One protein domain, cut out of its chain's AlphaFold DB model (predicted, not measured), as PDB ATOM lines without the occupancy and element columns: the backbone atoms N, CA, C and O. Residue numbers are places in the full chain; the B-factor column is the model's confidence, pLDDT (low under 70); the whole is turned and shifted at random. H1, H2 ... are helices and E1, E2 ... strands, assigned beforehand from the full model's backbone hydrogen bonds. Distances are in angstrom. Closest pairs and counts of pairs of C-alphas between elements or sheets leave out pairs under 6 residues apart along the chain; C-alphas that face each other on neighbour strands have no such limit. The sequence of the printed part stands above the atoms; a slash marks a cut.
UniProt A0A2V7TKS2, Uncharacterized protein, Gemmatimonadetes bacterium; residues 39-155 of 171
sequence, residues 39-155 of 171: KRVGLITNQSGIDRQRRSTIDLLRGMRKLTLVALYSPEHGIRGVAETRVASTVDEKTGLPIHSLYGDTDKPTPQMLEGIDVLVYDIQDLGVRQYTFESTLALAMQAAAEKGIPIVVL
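Overview. This is residues 39 to 155 of the 171 residues of an uncharacterized protein of Gemmatimonadetes bacterium (UniProt A0A2V7TKS2). Little structure is regular, 45 of the 117 printed residues: a twisted parallel sheet, ordered E3 E2 E1 E4 E5, makes three layers with H2 on one face and short H1 on the other. Five strands and two helices are named, the class mixed. The whole is compact, radius of gyration of the C-alphas 13.1 A, spanning 37 by 36 by 26 A.

Along the chain. E1, residues 40 to 45, begins at C-alpha 40 (150.732, 139.395, 148.067). H1 is residues 57 to 62, E2 68 to 74, E3 98 to 101, E4 119 to 123, H2 134 to 147, and E5 152 to 154, ending at C-alpha 154 (149.543, 154.760, 144.489).

Arrangement. In strand-helix-strand units E1, H1, E2 and E4, H2, E5, a helix joins parallel neighbours by a right-handed crossover. Between E1 and E4, N 44 and O 121 are 2.8 A apart. H2, over E1 and E4, runs along the strands.

Size, cuts and confidence. The printed part has no cut. The E2 to E3 link, 23 residues, is long; residues 81 to 82 and 84 to 85 have pLDDT under 70.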
ATOM      1  N   LYS A  39     146.605 140.037 150.704       98.50
ATOM      2  CA  LYS A  39     147.205 139.988 149.366       98.50
ATOM      3  C   LYS A  39     148.725 139.939 149.411       98.50
ATOM      4  O   LYS A  39     149.353 140.484 150.321       98.50
ATOM      5  N   ARG A  40     149.305 139.327 148.379       98.62
ATOM      6  CA  ARG A  40     150.732 139.395 148.067       98.62
ATOM      7  C   ARG A  40     151.022 140.701 147.342       98.62
ATOM      8  O   ARG A  40     150.496 140.960 146.259       98.62
ATOM      9  N   VAL A  41     151.830 141.533 147.980       98.62
ATOM     10  CA  VAL A  41     152.137 142.894 147.561       98.62
ATOM     11  C   VAL A  41     153.510 142.929 146.910       98.62
ATOM     12  O   VAL A  41     154.499 142.504 147.513       98.62
ATOM     13  N   GLY A  42     153.565 143.487 145.705       98.62
ATOM     14  CA  GLY A  42     154.797 143.976 145.100       98.62
ATOM     15  C   GLY A  42     154.944 145.478 145.350       98.62
ATOM     16  O   GLY A  42     153.977 146.214 145.164       98.62
ATOM     17  N   LEU A  43     156.114 145.942 145.787       98.62
ATOM     18  CA  LEU A  43     156.348 147.356 146.108       98.62
ATOM     19  C   LEU A  43     157.339 147.999 145.139       98.62
ATOM     20  O   LEU A  43     158.515 147.641 145.134       98.62
ATOM     21  N   ILE A  44     156.878 148.995 144.387       98.25
ATOM     22  CA  ILE A  44     157.712 149.892 143.587       98.25
ATOM     23  C   ILE A  44     158.084 151.086 144.464       98.25
ATOM     24  O   ILE A  44     157.213 151.864 144.857       98.25
ATOM     25  N   THR A  45     159.359 151.214 144.826       97.69
ATOM     26  CA  THR A  45     159.816 152.273 145.738       97.69
ATOM     27  C   THR A  45     161.300 152.595 145.545       97.69
ATOM     28  O   THR A  45     161.975 151.986 144.720       97.69
ATOM     29  N   ASN A  46     161.808 153.562 146.307       95.12
ATOM     30  CA  ASN A  46     163.227 153.884 146.441       95.12
ATOM     31  C   ASN A  46     163.489 154.528 147.823       95.12
ATOM     32  O   ASN A  46     162.638 154.487 148.714       95.12
ATOM     33  N   GLN A  47     164.645 155.169 148.016       94.19
ATOM     34  CA  GLN A  47     165.024 155.827 149.273       94.19
ATOM     35  C   GLN A  47     164.070 156.940 149.741       94.19
ATOM     36  O   GLN A  47     164.085 157.297 150.918       94.19
ATOM     37  N   SER A  48     163.254 157.501 148.844       95.56
ATOM     38  CA  SER A  48     162.262 158.527 149.186       95.56
ATOM     39  C   SER A  48     160.972 157.956 149.783       95.56
ATOM     40  O   SER A  48     160.197 158.698 150.389       95.56
ATOM     41  N   GLY A  49     160.761 156.641 149.648       96.88
ATOM     42  CA  GLY A  49     159.662 155.890 150.244       96.88
ATOM     43  C   GLY A  49     159.808 155.790 151.760       96.88
ATOM     44  O   GLY A  49     160.187 154.743 152.287       96.88
ATOM     45  N   ILE A  50     159.568 156.900 152.461       96.94
ATOM     46  CA  ILE A  50     159.632 157.013 153.922       96.94
ATOM     47  C   ILE A  50     158.415 157.754 154.489       96.94
ATOM     48  O   ILE A  50     157.789 158.558 153.789       96.94
ATOM     49  N   ASP A  51     158.100 157.497 155.761       96.69
ATOM     50  CA  ASP A  51     157.136 158.272 156.558       96.69
ATOM     51  C   ASP A  51     157.790 159.462 157.292       96.69
ATOM     52  O   ASP A  51     159.004 159.681 157.209       96.69
ATOM     53  N   ARG A  52     157.005 160.235 158.059       94.81
ATOM     54  CA  ARG A  52     157.534 161.370 158.841       94.81
ATOM     55  C   ARG A  52     158.539 160.966 159.928       94.81
ATOM     56  O   ARG A  52     159.322 161.802 160.369       94.81
ATOM     57  N   GLN A  53     158.506 159.712 160.386       95.25
ATOM     58  CA  GLN A  53     159.472 159.155 161.339       95.25
ATOM     59  C   GLN A  53     160.706 158.570 160.640       95.25
ATOM     60  O   GLN A  53     161.550 157.965 161.301       95.25
ATOM     61  N   ARG A  54     160.843 158.771 159.320       94.88
ATOM     62  CA  ARG A  54     161.941 158.266 158.483       94.88
ATOM     63  C   ARG A  54     162.011 156.737 158.423       94.88
ATOM     64  O   ARG A  54     163.066 156.180 158.124       94.88
ATOM     65  N   ARG A  55     160.902 156.045 158.695       95.75
ATOM     66  CA  ARG A  55     160.791 154.597 158.491       95.75
ATOM     67  C   ARG A  55     160.517 154.339 157.018       95.75
ATOM     68  O   ARG A  55     159.683 155.019 156.428       95.75
ATOM     69  N   SER A  56     161.208 153.361 156.436       96.75
ATOM     70  CA  SER A  56     161.000 153.012 155.031       96.75
ATOM     71  C   SER A  56     159.649 152.336 154.815       96.75
ATOM     72  O   SER A  56     159.190 151.558 155.652       96.75
ATOM     73  N   THR A  57     159.040 152.572 153.660       98.06
ATOM     74  CA  THR A  57     157.790 151.924 153.245       98.06
ATOM     75  C   THR A  57     157.937 150.410 153.163       98.06
ATOM     76  O   THR A  57     157.005 149.682 153.500       98.06
ATOM     77  N   ILE A  58     159.141 149.928 152.835       97.44
ATOM     78  CA  ILE A  58     159.514 148.509 152.910       97.44
ATOM     79  C   ILE A  58     159.310 147.977 154.334       97.44
ATOM     80  O   ILE A  58     158.626 146.973 154.527       97.44
ATOM     81  N   ASP A  59     159.877 148.654 155.337       96.31
ATOM     82  CA  ASP A  59     159.783 148.226 156.737       96.31
ATOM     83  C   ASP A  59     158.346 148.319 157.264       96.31
ATOM     84  O   ASP A  59     157.889 147.424 157.979       96.31
ATOM     85  N   LEU A  60     157.621 149.378 156.888       97.25
ATOM     86  CA  LEU A  60     156.226 149.581 157.274       97.25
ATOM     87  C   LEU A  60     155.331 148.463 156.733       97.25
ATOM     88  O   LEU A  60     154.641 147.812 157.517       97.25
ATOM     89  N   LEU A  61     155.380 148.194 155.425       97.50
ATOM     90  CA  LEU A  61     154.574 147.150 154.786       97.50
ATOM     91  C   LEU A  61     154.937 145.756 155.298       97.50
ATOM     92  O   LEU A  61     154.048 144.947 155.550       97.50
ATOM     93  N   ARG A  62     156.227 145.476 155.518       95.88
ATOM     94  CA  ARG A  62     156.670 144.190 156.071       95.88
ATOM     95  C   ARG A  62     156.181 143.962 157.504       95.88
ATOM     96  O   ARG A  62     155.935 142.824 157.888       95.88
ATOM     97  N   GLY A  63     156.029 145.028 158.290       95.62
ATOM     98  CA  GLY A  63     155.483 144.962 159.647       95.62
ATOM     99  C   GLY A  63     153.967 144.732 159.708       95.62
ATOM    100  O   GLY A  63     153.434 144.422 160.777       95.62
ATOM    101  N   MET A  64     153.247 144.869 158.591       95.75
ATOM    102  CA  MET A  64     151.793 144.726 158.560       95.75
ATOM    103  C   MET A  64     151.380 143.256 158.480       95.75
ATOM    104  O   MET A  64     151.620 142.581 157.492       95.75
ATOM    105  N   ARG A  65     150.626 142.775 159.476       95.31
ATOM    106  CA  ARG A  65     150.059 141.407 159.469       95.31
ATOM    107  C   ARG A  65     148.912 141.205 158.474       95.31
ATOM    108  O   ARG A  65     148.462 140.084 158.272       95.31
ATOM    109  N   LYS A  66     148.375 142.296 157.924       94.62
ATOM    110  CA  LYS A  66     147.181 142.288 157.069       94.62
ATOM    111  C   LYS A  66     147.498 142.082 155.587       94.62
ATOM    112  O   LYS A  66     146.564 142.033 154.803       94.62
ATOM    113  N   LEU A  67     148.765 142.001 155.195       97.75
ATOM    114  CA  LEU A  67     149.223 141.780 153.821       97.75
ATOM    115  C   LEU A  67     150.579 141.071 153.858       97.75
ATOM    116  O   LEU A  67     151.194 140.990 154.920       97.75
ATOM    117  N   THR A  68     151.058 140.599 152.712       98.31
ATOM    118  CA  THR A  68     152.374 139.957 152.615       98.31
ATOM    119  C   THR A  68     153.202 140.669 151.558       98.31
ATOM    120  O   THR A  68     152.879 140.598 150.378       98.31
ATOM    121  N   LEU A  69     154.275 141.348 151.959       98.19
ATOM    122  CA  LEU A  69     155.238 141.922 151.018       98.19
ATOM    123  C   LEU A  69     156.125 140.803 150.451       98.19
ATOM    124  O   LEU A  69     156.791 140.118 151.226       98.19
ATOM    125  N   VAL A  70     156.113 140.605 149.128       98.25
ATOM    126  CA  VAL A  70     156.777 139.451 148.481       98.25
ATOM    127  C   VAL A  70     157.851 139.824 147.459       98.25
ATOM    128  O   VAL A  70     158.721 139.003 147.189       98.25
ATOM    129  N   ALA A  71     157.821 141.039 146.909       98.12
ATOM    130  CA  ALA A  71     158.813 141.506 145.943       98.12
ATOM    131  C   ALA A  71     158.983 143.026 146.008       98.12
ATOM    132  O   ALA A  71     158.044 143.761 146.336       98.12
ATOM    133  N   LEU A  72     160.185 143.486 145.670       98.12
ATOM    134  CA  LEU A  72     160.546 144.893 145.552       98.12
ATOM    135  C   LEU A  72     160.883 145.211 144.097       98.12
ATOM    136  O   LEU A  72     161.481 144.398 143.399       98.12
ATOM    137  N   TYR A  73     160.542 146.414 143.655       97.31
ATOM    138  CA  TYR A  73     160.862 146.927 142.331       97.31
ATOM    139  C   TYR A  73     161.545 148.273 142.510       97.31
ATOM    140  O   TYR A  73     160.995 149.180 143.138       97.31
ATOM    141  N   SER A  74     162.756 148.389 141.985       93.00
ATOM    142  CA  SER A  74     163.550 149.607 142.077       93.00
ATOM    143  C   SER A  74     163.626 150.278 140.711       93.00
ATOM    144  O   SER A  74     164.002 149.599 139.755       93.00
ATOM    145  N   PRO A  75     163.365 151.589 140.603       86.81
ATOM    146  CA  PRO A  75     163.718 152.364 139.416       86.81
ATOM    147  C   PRO A  75     165.240 152.640 139.403       86.81
ATOM    148  O   PRO A  75     166.038 151.861 139.940       86.81
ATOM    149  N   GLU A  76     165.646 153.761 138.807       75.31
ATOM    150  CA  GLU A  76     167.009 154.305 138.847       75.31
ATOM    151  C   GLU A  76     167.599 154.412 140.272       75.31
ATOM    152  O   GLU A  76     166.883 154.504 141.270       75.31
ATOM    153  N   HIS A  77     168.936 154.368 140.359       78.44
ATOM    154  CA  HIS A  77     169.749 154.501 141.588       78.44
ATOM    155  C   HIS A  77     169.577 153.422 142.675       78.44
ATOM    156  O   HIS A  77     170.213 153.485 143.735       78.44
ATOM    157  N   GLY A  78     168.787 152.382 142.402       76.38
ATOM    158  CA  GLY A  78     168.608 151.253 143.309       76.38
ATOM    159  C   GLY A  78     167.679 151.556 144.492       76.38
ATOM    160  O   GLY A  78     167.390 152.700 144.832       76.38
ATOM    161  N   ILE A  79     167.250 150.497 145.186       83.00
ATOM    162  CA  ILE A  79     166.181 150.570 146.198       83.00
ATOM    163  C   ILE A  79     166.542 151.446 147.417       83.00
ATOM    164  O   ILE A  79     165.661 151.929 148.125       83.00
ATOM    165  N   ARG A  80     167.844 151.648 147.676       81.88
ATOM    166  CA  ARG A  80     168.375 152.472 148.779       81.88
ATOM    167  C   ARG A  80     169.045 153.773 148.316       81.88
ATOM    168  O   ARG A  80     169.533 154.505 149.168       81.88
ATOM    169  N   GLY A  81     169.078 154.066 147.013       69.00
ATOM    170  CA  GLY A  81     169.613 155.328 146.483       69.00
ATOM    171  C   GLY A  81     171.120 155.542 146.656       69.00
ATOM    172  O   GLY A  81     171.573 156.679 146.589       69.00
ATOM    173  N   VAL A  82     171.890 154.483 146.926       69.88
ATOM    174  CA  VAL A  82     173.352 154.557 147.139       69.88
ATOM    175  C   VAL A  82     174.124 154.300 145.838       69.88
ATOM    176  O   VAL A  82     175.327 154.525 145.772       69.88
ATOM    177  N   ALA A  83     173.454 153.818 144.789       70.94
ATOM    178  CA  ALA A  83     174.128 153.447 143.557       70.94
ATOM    179  C   ALA A  83     174.265 154.637 142.599       70.94
ATOM    180  O   ALA A  83     173.278 155.216 142.139       70.94
ATOM    181  N   GLU A  84     175.510 154.947 142.245       62.78
ATOM    182  CA  GLU A  84     175.842 155.935 141.210       62.78
ATOM    183  C   GLU A  84     175.598 155.399 139.791       62.78
ATOM    184  O   GLU A  84     175.537 156.158 138.826       62.78
ATOM    185  N   THR A  85     175.438 154.081 139.661       67.75
ATOM    186  CA  THR A  85     175.242 153.380 138.393       67.75
ATOM    187  C   THR A  85     174.015 152.470 138.453       67.75
ATOM    188  O   THR A  85     173.358 152.317 139.485       67.75
ATOM    189  N   ARG A  86     173.680 151.865 137.310       72.75
ATOM    190  CA  ARG A  86     172.593 150.891 137.203       72.75
ATOM    191  C   ARG A  86     172.787 149.745 138.199       72.75
ATOM    192  O   ARG A  86     173.827 149.094 138.216       72.75
ATOM    193  N   VAL A  87     171.726 149.440 138.944       75.56
ATOM    194  CA  VAL A  87     171.673 148.291 139.853       75.56
ATOM    195  C   VAL A  87     170.919 147.159 139.170       75.56
ATOM    196  O   VAL A  87     169.794 147.352 138.707       75.56
ATOM    197  N   ALA A  88     171.548 145.989 139.071       82.19
ATOM    198  CA  ALA A  88     170.900 144.781 138.577       82.19
ATOM    199  C   ALA A  88     169.892 144.233 139.600       82.19
ATOM    200  O   ALA A  88     169.957 144.547 140.790       82.19
ATOM    201  N   SER A  89     168.974 143.383 139.140       85.19
ATOM    202  CA  SER A  89     168.095 142.632 140.039       85.19
ATOM    203  C   SER A  89     168.921 141.820 141.045       85.19
ATOM    204  O   SER A  89     169.934 141.223 140.683       85.19
ATOM    205  N   THR A  90     168.502 141.818 142.306       90.62
ATOM    206  CA  THR A  90     169.254 141.228 143.424       90.62
ATOM    207  C   THR A  90     168.303 140.832 144.561       90.62
ATOM    208  O   THR A  90     167.099 140.725 144.346       90.62
ATOM    209  N   VAL A  91     168.817 140.599 145.765       91.75
ATOM    210  CA  VAL A  91     168.046 140.343 146.986       91.75
ATOM    211  C   VAL A  91     168.305 141.470 147.983       91.75
ATOM    212  O   VAL A  91     169.447 141.875 148.185       91.75
ATOM    213  N   ASP A  92     167.254 141.992 148.613       91.69
ATOM    214  CA  ASP A  92     167.397 142.995 149.670       91.69
ATOM    215  C   ASP A  92     167.977 142.341 150.928       91.69
ATOM    216  O   ASP A  92     167.342 141.483 151.535       91.69
ATOM    217  N   GLU A  93     169.165 142.765 151.353       88.69
ATOM    218  CA  GLU A  93     169.898 142.151 152.471       88.69
ATOM    219  C   GLU A  93     169.111 142.155 153.791       88.69
ATOM    220  O   GLU A  93     169.199 141.222 154.587       88.69
ATOM    221  N   LYS A  94     168.302 143.195 154.024       90.00
ATOM    222  CA  LYS A  94     167.518 143.350 155.257       90.00
ATOM    223  C   LYS A  94     166.274 142.461 155.264       90.00
ATOM    224  O   LYS A  94     165.802 142.043 156.330       90.00
ATOM    225  N   THR A  95     165.684 142.220 154.094       92.88
ATOM    226  CA  THR A  95     164.392 141.537 153.981       92.88
ATOM    227  C   THR A  95     164.431 140.145 153.381       92.88
ATOM    228  O   THR A  95     163.509 139.372 153.641       92.88
ATOM    229  N   GLY A  96     165.484 139.802 152.650       94.50
ATOM    230  CA  GLY A  96     165.557 138.579 151.857       94.50
ATOM    231  C   GLY A  96     164.601 138.575 150.660       94.50
ATOM    232  O   GLY A  96     164.429 137.534 150.035       94.50
ATOM    233  N   LEU A  97     163.952 139.704 150.350       96.38
ATOM    234  CA  LEU A  97     163.016 139.804 149.235       96.38
ATOM    235  C   LEU A  97     163.763 140.021 147.914       96.38
ATOM    236  O   LEU A  97     164.764 140.743 147.899       96.38
ATOM    237  N   PRO A  98     163.266 139.463 146.798       96.50
ATOM    238  CA  PRO A  98     163.795 139.788 145.485       96.50
ATOM    239  C   PRO A  98     163.581 141.277 145.182       96.50
ATOM    240  O   PRO A  98     162.505 141.829 145.424       96.50
ATOM    241  N   ILE A  99     164.614 141.909 144.633       95.75
ATOM    242  CA  ILE A  99     164.581 143.248 144.050       95.75
ATOM    243  C   ILE A  99     164.659 143.090 142.534       95.75
ATOM    244  O   ILE A  99     165.672 142.631 142.005       95.75
ATOM    245  N   HIS A 100     163.618 143.514 141.830       95.75
ATOM    246  CA  HIS A 100     163.598 143.637 140.380       95.75
ATOM    247  C   HIS A 100     164.017 145.053 139.972       95.75
ATOM    248  O   HIS A 100     163.438 146.037 140.432       95.75
ATOM    249  N   SER A 101     165.027 145.163 139.111       93.62
ATOM    250  CA  SER A 101     165.420 146.449 138.533       93.62
ATOM    251  C   SER A 101     164.483 146.828 137.385       93.62
ATOM    252  O   SER A 101     164.276 146.028 136.474       93.62
ATOM    253  N   LEU A 102     163.934 148.041 137.446       93.44
ATOM    254  CA  LEU A 102     163.125 148.684 136.409       93.44
ATOM    255  C   LEU A 102     163.917 149.827 135.745       93.44
ATOM    256  O   LEU A 102     163.378 150.900 135.479       93.44
ATOM    257  N   TYR A 103     165.223 149.620 135.540       85.94
ATOM    258  CA  TYR A 103     166.112 150.572 134.882       85.94
ATOM    259  C   TYR A 103     167.122 149.883 133.945       85.94
ATOM    260  O   TYR A 103     167.737 148.867 134.290       85.94
ATOM    261  N   GLY A 104     167.345 150.473 132.766       84.81
ATOM    262  CA  GLY A 104     168.220 149.938 131.716       84.81
ATOM    263  C   GLY A 104     167.473 148.995 130.771       84.81
ATOM    264  O   GLY A 104     166.531 149.419 130.118       84.81
ATOM    265  N   ASP A 105     167.877 147.722 130.698       82.81
ATOM    266  CA  ASP A 105     167.303 146.743 129.749       82.81
ATOM    267  C   ASP A 105     165.838 146.388 130.046       82.81
ATOM    268  O   ASP A 105     165.186 145.688 129.274       82.81
ATOM    269  N   THR A 106     165.329 146.783 131.210       87.81
ATOM    270  CA  THR A 106     163.957 146.518 131.634       87.81
ATOM    271  C   THR A 106     163.472 147.715 132.430       87.81
ATOM    272  O   THR A 106     163.970 147.954 133.518       87.81
ATOM    273  N   ASP A 107     162.527 148.467 131.879       91.88
ATOM    274  CA  ASP A 107     161.871 149.639 132.478       91.88
ATOM    275  C   ASP A 107     160.394 149.363 132.821       91.88
ATOM    276  O   ASP A 107     159.814 149.956 133.733       91.88
ATOM    277  N   LYS A 108     159.800 148.392 132.126       96.25
ATOM    278  CA  LYS A 108     158.474 147.828 132.368       96.25
ATOM    279  C   LYS A 108     158.587 146.473 133.083       96.25
ATOM    280  O   LYS A 108     159.319 145.608 132.598       96.25
ATOM    281  N   PRO A 109     157.839 146.227 134.179       97.62
ATOM    282  CA  PRO A 109     157.790 144.907 134.805       97.62
ATOM    283  C   PRO A 109     157.431 143.814 133.794       97.62
ATOM    284  O   PRO A 109     156.442 143.930 133.067       97.62
ATOM    285  N   THR A 110     158.220 142.742 133.749       97.69
ATOM    286  CA  THR A 110     157.928 141.607 132.867       97.69
ATOM    287  C   THR A 110     156.816 140.732 133.452       97.69
ATOM    288  O   THR A 110     156.590 140.745 134.666       97.69
ATOM    289  N   PRO A 111     156.139 139.908 132.631       97.44
ATOM    290  CA  PRO A 111     155.178 138.926 133.123       97.44
ATOM    291  C   PRO A 111     155.701 138.062 134.275       97.44
ATOM    292  O   PRO A 111     154.961 137.833 135.225       97.44
ATOM    293  N   GLN A 112     156.965 137.634 134.202       97.19
ATOM    294  CA  GLN A 112     157.620 136.793 135.203       97.19
ATOM    295  C   GLN A 112     157.857 137.548 136.510       97.19
ATOM    296  O   GLN A 112     157.652 137.001 137.587       97.19
ATOM    297  N   MET A 113     158.232 138.828 136.432       97.88
ATOM    298  CA  MET A 113     158.390 139.669 137.624       97.88
ATOM    299  C   MET A 113     157.065 139.905 138.359       97.88
ATOM    300  O   MET A 113     157.083 140.305 139.517       97.88
ATOM    301  N   LEU A 114     155.921 139.709 137.699       98.31
ATOM    302  CA  LEU A 114     154.586 139.869 138.280       98.31
ATOM    303  C   LEU A 114     153.974 138.542 138.755       98.31
ATOM    304  O   LEU A 114     152.859 138.528 139.282       98.31
ATOM    305  N   GLU A 115     154.675 137.420 138.583       97.56
ATOM    306  CA  GLU A 115     154.196 136.126 139.051       97.56
ATOM    307  C   GLU A 115     154.064 136.117 140.573       97.56
ATOM    308  O   GLU A 115     154.970 136.468 141.324       97.56
ATOM    309  N   GLY A 116     152.887 135.714 141.039       97.12
ATOM    310  CA  GLY A 116     152.600 135.668 142.464       97.12
ATOM    311  C   GLY A 116     152.342 137.027 143.124       97.12
ATOM    312  O   GLY A 116     152.268 137.084 144.351       97.12
ATOM    313  N   ILE A 117     152.161 138.093 142.344       98.50
ATOM    314  CA  ILE A 117     151.720 139.399 142.838       98.50
ATOM    315  C   ILE A 117     150.210 139.528 142.669       98.50
ATOM    316  O   ILE A 117     149.680 139.339 141.578       98.50
ATOM    317  N   ASP A 118     149.516 139.895 143.745       98.56
ATOM    318  CA  ASP A 118     148.074 140.147 143.699       98.56
ATOM    319  C   ASP A 118     147.760 141.650 143.607       98.56
ATOM    320  O   ASP A 118     146.680 142.029 143.163       98.56
ATOM    321  N   VAL A 119     148.677 142.514 144.061       98.50
ATOM    322  CA  VAL A 119     148.563 143.976 143.991       98.50
ATOM    323  C   VAL A 119     149.949 144.619 143.956       98.50
ATOM    324  O   VAL A 119     150.844 144.229 144.708       98.50
ATOM    325  N   LEU A 120     150.119 145.632 143.108       98.62
ATOM    326  CA  LEU A 120     151.286 146.510 143.144       98.62
ATOM    327  C   LEU A 120     150.997 147.739 144.004       98.62
ATOM    328  O   LEU A 120     149.914 148.319 143.941       98.62
ATOM    329  N   VAL A 121     151.979 148.157 144.787       98.56
ATOM    330  CA  VAL A 121     151.975 149.411 145.538       98.56
ATOM    331  C   VAL A 121     153.120 150.266 145.014       98.56
ATOM    332  O   VAL A 121     154.236 149.774 144.882       98.56
ATOM    333  N   TYR A 122     152.850 151.528 144.706       98.56
ATOM    334  CA  TYR A 122     153.844 152.501 144.266       98.56
ATOM    335  C   TYR A 122     154.024 153.577 145.332       98.56
ATOM    336  O   TYR A 122     153.035 154.172 145.766       98.56
ATOM    337  N   ASP A 123     155.266 153.831 145.743       98.12
ATOM    338  CA  ASP A 123     155.598 154.870 146.716       98.12
ATOM    339  C   ASP A 123     156.976 155.481 146.462       98.12
ATOM    340  O   ASP A 123     157.999 154.977 146.937       98.12
ATOM    341  N   ILE A 124     156.990 156.570 145.697       96.50
ATOM    342  CA  ILE A 124     158.186 157.337 145.343       96.50
ATOM    343  C   ILE A 124     157.823 158.818 145.313       96.50
ATOM    344  O   ILE A 124     156.782 159.195 144.776       96.50
ATOM    345  N   GLN A 125     158.674 159.660 145.898       95.69
ATOM    346  CA  GLN A 125     158.575 161.111 145.791       95.69
ATOM    347  C   GLN A 125     159.104 161.572 144.431       95.69
ATOM    348  O   GLN A 125     160.293 161.414 144.157       95.69
ATOM    349  N   ASP A 126     158.240 162.194 143.633       93.69
ATOM    350  CA  ASP A 126     158.640 162.875 142.398       93.69
ATOM    351  C   ASP A 126     158.969 164.366 142.625       93.69
ATOM    352  O   ASP A 126     158.716 164.924 143.699       93.69
ATOM    353  N   LEU A 127     159.534 165.019 141.611       92.88
ATOM    354  CA  LEU A 127     159.853 166.443 141.552       92.88
ATOM    355  C   LEU A 127     158.805 167.290 140.802       92.88
ATOM    356  O   LEU A 127     158.891 168.518 140.831       92.88
ATOM    357  N   GLY A 128     157.815 166.674 140.153       91.00
ATOM    358  CA  GLY A 128     156.776 167.347 139.376       91.00
ATOM    359  C   GLY A 128     157.277 167.903 138.042       91.00
ATOM    360  O   GLY A 128     156.739 168.899 137.550       91.00
ATOM    361  N   VAL A 129     158.319 167.296 137.465       90.56
ATOM    362  CA  VAL A 129     158.920 167.707 136.186       90.56
ATOM    363  C   VAL A 129     159.106 166.505 135.270       90.56
ATOM    364  O   VAL A 129     159.569 165.453 135.686       90.56
ATOM    365  N   ARG A 130     158.807 166.678 133.979       88.31
ATOM    366  CA  ARG A 130     158.773 165.579 132.999       88.31
ATOM    367  C   ARG A 130     160.113 164.856 132.812       88.31
ATOM    368  O   ARG A 130     160.131 163.715 132.368       88.31
ATOM    369  N   GLN A 131     161.229 165.541 133.045       86.44
ATOM    370  CA  GLN A 131     162.568 164.977 132.879       86.44
ATOM    371  C   GLN A 131     162.934 163.986 133.990       86.44
ATOM    372  O   GLN A 131     163.909 163.256 133.829       86.44
ATOM    373  N   TYR A 132     162.181 163.963 135.091       86.06
ATOM    374  CA  TYR A 132     162.325 162.956 136.131       86.06
ATOM    375  C   TYR A 132     161.510 161.718 135.743       86.06
ATOM    376  O   TYR A 132     160.387 161.828 135.253       86.06
ATOM    377  N   THR A 133     162.114 160.533 135.826       89.19
ATOM    378  CA  THR A 133     161.593 159.348 135.121       89.19
ATOM    379  C   THR A 133     160.641 158.501 135.964       89.19
ATOM    380  O   THR A 133     160.069 157.535 135.454       89.19
ATOM    381  N   PHE A 134     160.407 158.855 137.230       92.75
ATOM    382  CA  PHE A 134     159.613 158.033 138.138       92.75
ATOM    383  C   PHE A 134     158.140 157.921 137.715       92.75
ATOM    384  O   PHE A 134     157.590 156.817 137.768       92.75
ATOM    385  N   GLU A 135     157.503 158.972 137.175       93.19
ATOM    386  CA  GLU A 135     156.166 158.811 136.575       93.19
ATOM    387  C   GLU A 135     156.172 157.893 135.355       93.19
ATOM    388  O   GLU A 135     155.177 157.215 135.093       93.19
ATOM    389  N   SER A 136     157.278 157.843 134.609       94.06
ATOM    390  CA  SER A 136     157.407 156.929 133.472       94.06
ATOM    391  C   SER A 136     157.497 155.482 133.965       94.06
ATOM    392  O   SER A 136     156.797 154.620 133.434       94.06
ATOM    393  N   THR A 137     158.242 155.217 135.048       95.12
ATOM    394  CA  THR A 137     158.217 153.917 135.745       95.12
ATOM    395  C   THR A 137     156.802 153.555 136.204       95.12
ATOM    396  O   THR A 137     156.353 152.433 135.967       95.12
ATOM    397  N   LEU A 138     156.069 154.489 136.824       97.12
ATOM    398  CA  LEU A 138     154.680 154.260 137.237       97.12
ATOM    399  C   LEU A 138     153.784 153.927 136.037       97.12
ATOM    400  O   LEU A 138     153.038 152.951 136.088       97.12
ATOM    401  N   ALA A 139     153.871 154.690 134.948       97.50
ATOM    402  CA  ALA A 139     153.062 154.476 133.752       97.50
ATOM    403  C   ALA A 139     153.316 153.097 133.122       97.50
ATOM    404  O   ALA A 139     152.365 152.378 132.802       97.50
ATOM    405  N   LEU A 140     154.580 152.688 132.994       97.75
ATOM    406  CA  LEU A 140     154.946 151.370 132.468       97.75
ATOM    407  C   LEU A 140     154.500 150.238 133.402       97.75
ATOM    408  O   LEU A 140     153.966 149.225 132.941       97.75
ATOM    409  N   ALA A 141     154.637 150.421 134.717       98.25
ATOM    410  CA  ALA A 141     154.124 149.473 135.697       98.25
ATOM    411  C   ALA A 141     152.595 149.343 135.633       98.25
ATOM    412  O   ALA A 141     152.080 148.229 135.686       98.25
ATOM    413  N   MET A 142     151.866 150.450 135.454       98.50
ATOM    414  CA  MET A 142     150.414 150.440 135.259       98.50
ATOM    415  C   MET A 142     150.011 149.666 134.003       98.50
ATOM    416  O   MET A 142     149.062 148.885 134.057       98.50
ATOM    417  N   GLN A 143     150.738 149.836 132.893       98.44
ATOM    418  CA  GLN A 143     150.504 149.073 131.665       98.44
ATOM    419  C   GLN A 143     150.719 147.569 131.884       98.44
ATOM    420  O   GLN A 143     149.839 146.773 131.566       98.44
ATOM    421  N   ALA A 144     151.852 147.177 132.479       98.44
ATOM    422  CA  ALA A 144     152.156 145.770 132.763       98.44
ATOM    423  C   ALA A 144     151.140 145.135 133.727       98.44
ATOM    424  O   ALA A 144     150.708 143.996 133.544       98.44
ATOM    425  N   ALA A 145     150.726 145.885 134.749       98.25
ATOM    426  CA  ALA A 145     149.730 145.438 135.711       98.25
ATOM    427  C   ALA A 145     148.359 145.248 135.046       98.25
ATOM    428  O   ALA A 145     147.715 144.219 135.257       98.25
ATOM    429  N   ALA A 146     147.942 146.181 134.183       98.38
ATOM    430  CA  ALA A 146     146.691 146.084 133.435       98.38
ATOM    431  C   ALA A 146     146.651 144.849 132.519       98.38
ATOM    432  O   ALA A 146     145.646 144.143 132.501       98.38
ATOM    433  N   GLU A 147     147.758 144.525 131.840       98.31
ATOM    434  CA  GLU A 147     147.898 143.318 131.003       98.31
ATOM    435  C   GLU A 147     147.699 142.007 131.785       98.31
ATOM    436  O   GLU A 147     147.357 140.976 131.202       98.31
ATOM    437  N   LYS A 148     147.893 142.034 133.108       97.38
ATOM    438  CA  LYS A 148     147.722 140.888 134.013       97.38
ATOM    439  C   LYS A 148     146.478 140.982 134.898       97.38
ATOM    440  O   LYS A 148     146.247 140.083 135.702       97.38
ATOM    441  N   GLY A 149     145.690 142.052 134.783       97.62
ATOM    442  CA  GLY A 149     144.576 142.325 135.695       97.62
ATOM    443  C   GLY A 149     145.018 142.589 137.140       97.62
ATOM    444  O   GLY A 149     144.225 142.415 138.065       97.62
ATOM    445  N   ILE A 150     146.276 142.991 137.349       98.50
ATOM    446  CA  ILE A 150     146.825 143.276 138.673       98.50
ATOM    447  C   ILE A 150     146.460 144.717 139.061       98.50
ATOM    448  O   ILE A 150     146.817 145.666 138.361       98.50
ATOM    449  N   PRO A 151     145.758 144.927 140.182       98.00
ATOM    450  CA  PRO A 151     145.515 146.260 140.707       98.00
ATOM    451  C   PRO A 151     146.813 146.985 141.099       98.00
ATOM    452  O   PRO A 151     147.686 146.389 141.724       98.00
ATOM    453  N   ILE A 152     146.889 148.299 140.856       98.19
ATOM    454  CA  ILE A 152     147.916 149.175 141.448       98.19
ATOM    455  C   ILE A 152     147.314 150.085 142.529       98.19
ATOM    456  O   ILE A 152     146.162 150.514 142.406       98.19
ATOM    457  N   VAL A 153     148.038 150.331 143.622       98.31
ATOM    458  CA  VAL A 153     147.771 151.368 144.635       98.31
ATOM    459  C   VAL A 153     148.897 152.392 144.551       98.31
ATOM    460  O   VAL A 153     150.059 152.020 144.672       98.31
ATOM    461  N   VAL A 154     148.564 153.670 144.406       98.31
ATOM    462  CA  VAL A 154     149.543 154.760 144.489       98.31
ATOM    463  C   VAL A 154     149.468 155.362 145.888       98.31
ATOM    464  O   VAL A 154     148.400 155.801 146.319       98.31
ATOM    465  N   LEU A 155     150.586 155.344 146.613       98.31
ATOM    466  CA  LEU A 155     150.731 156.035 147.890       98.31
ATOM    467  C   LEU A 155     151.099 157.483 147.588       98.31
ATOM    468  O   LEU A 155     152.264 157.814 147.408       98.31
TER     469      LEU A 155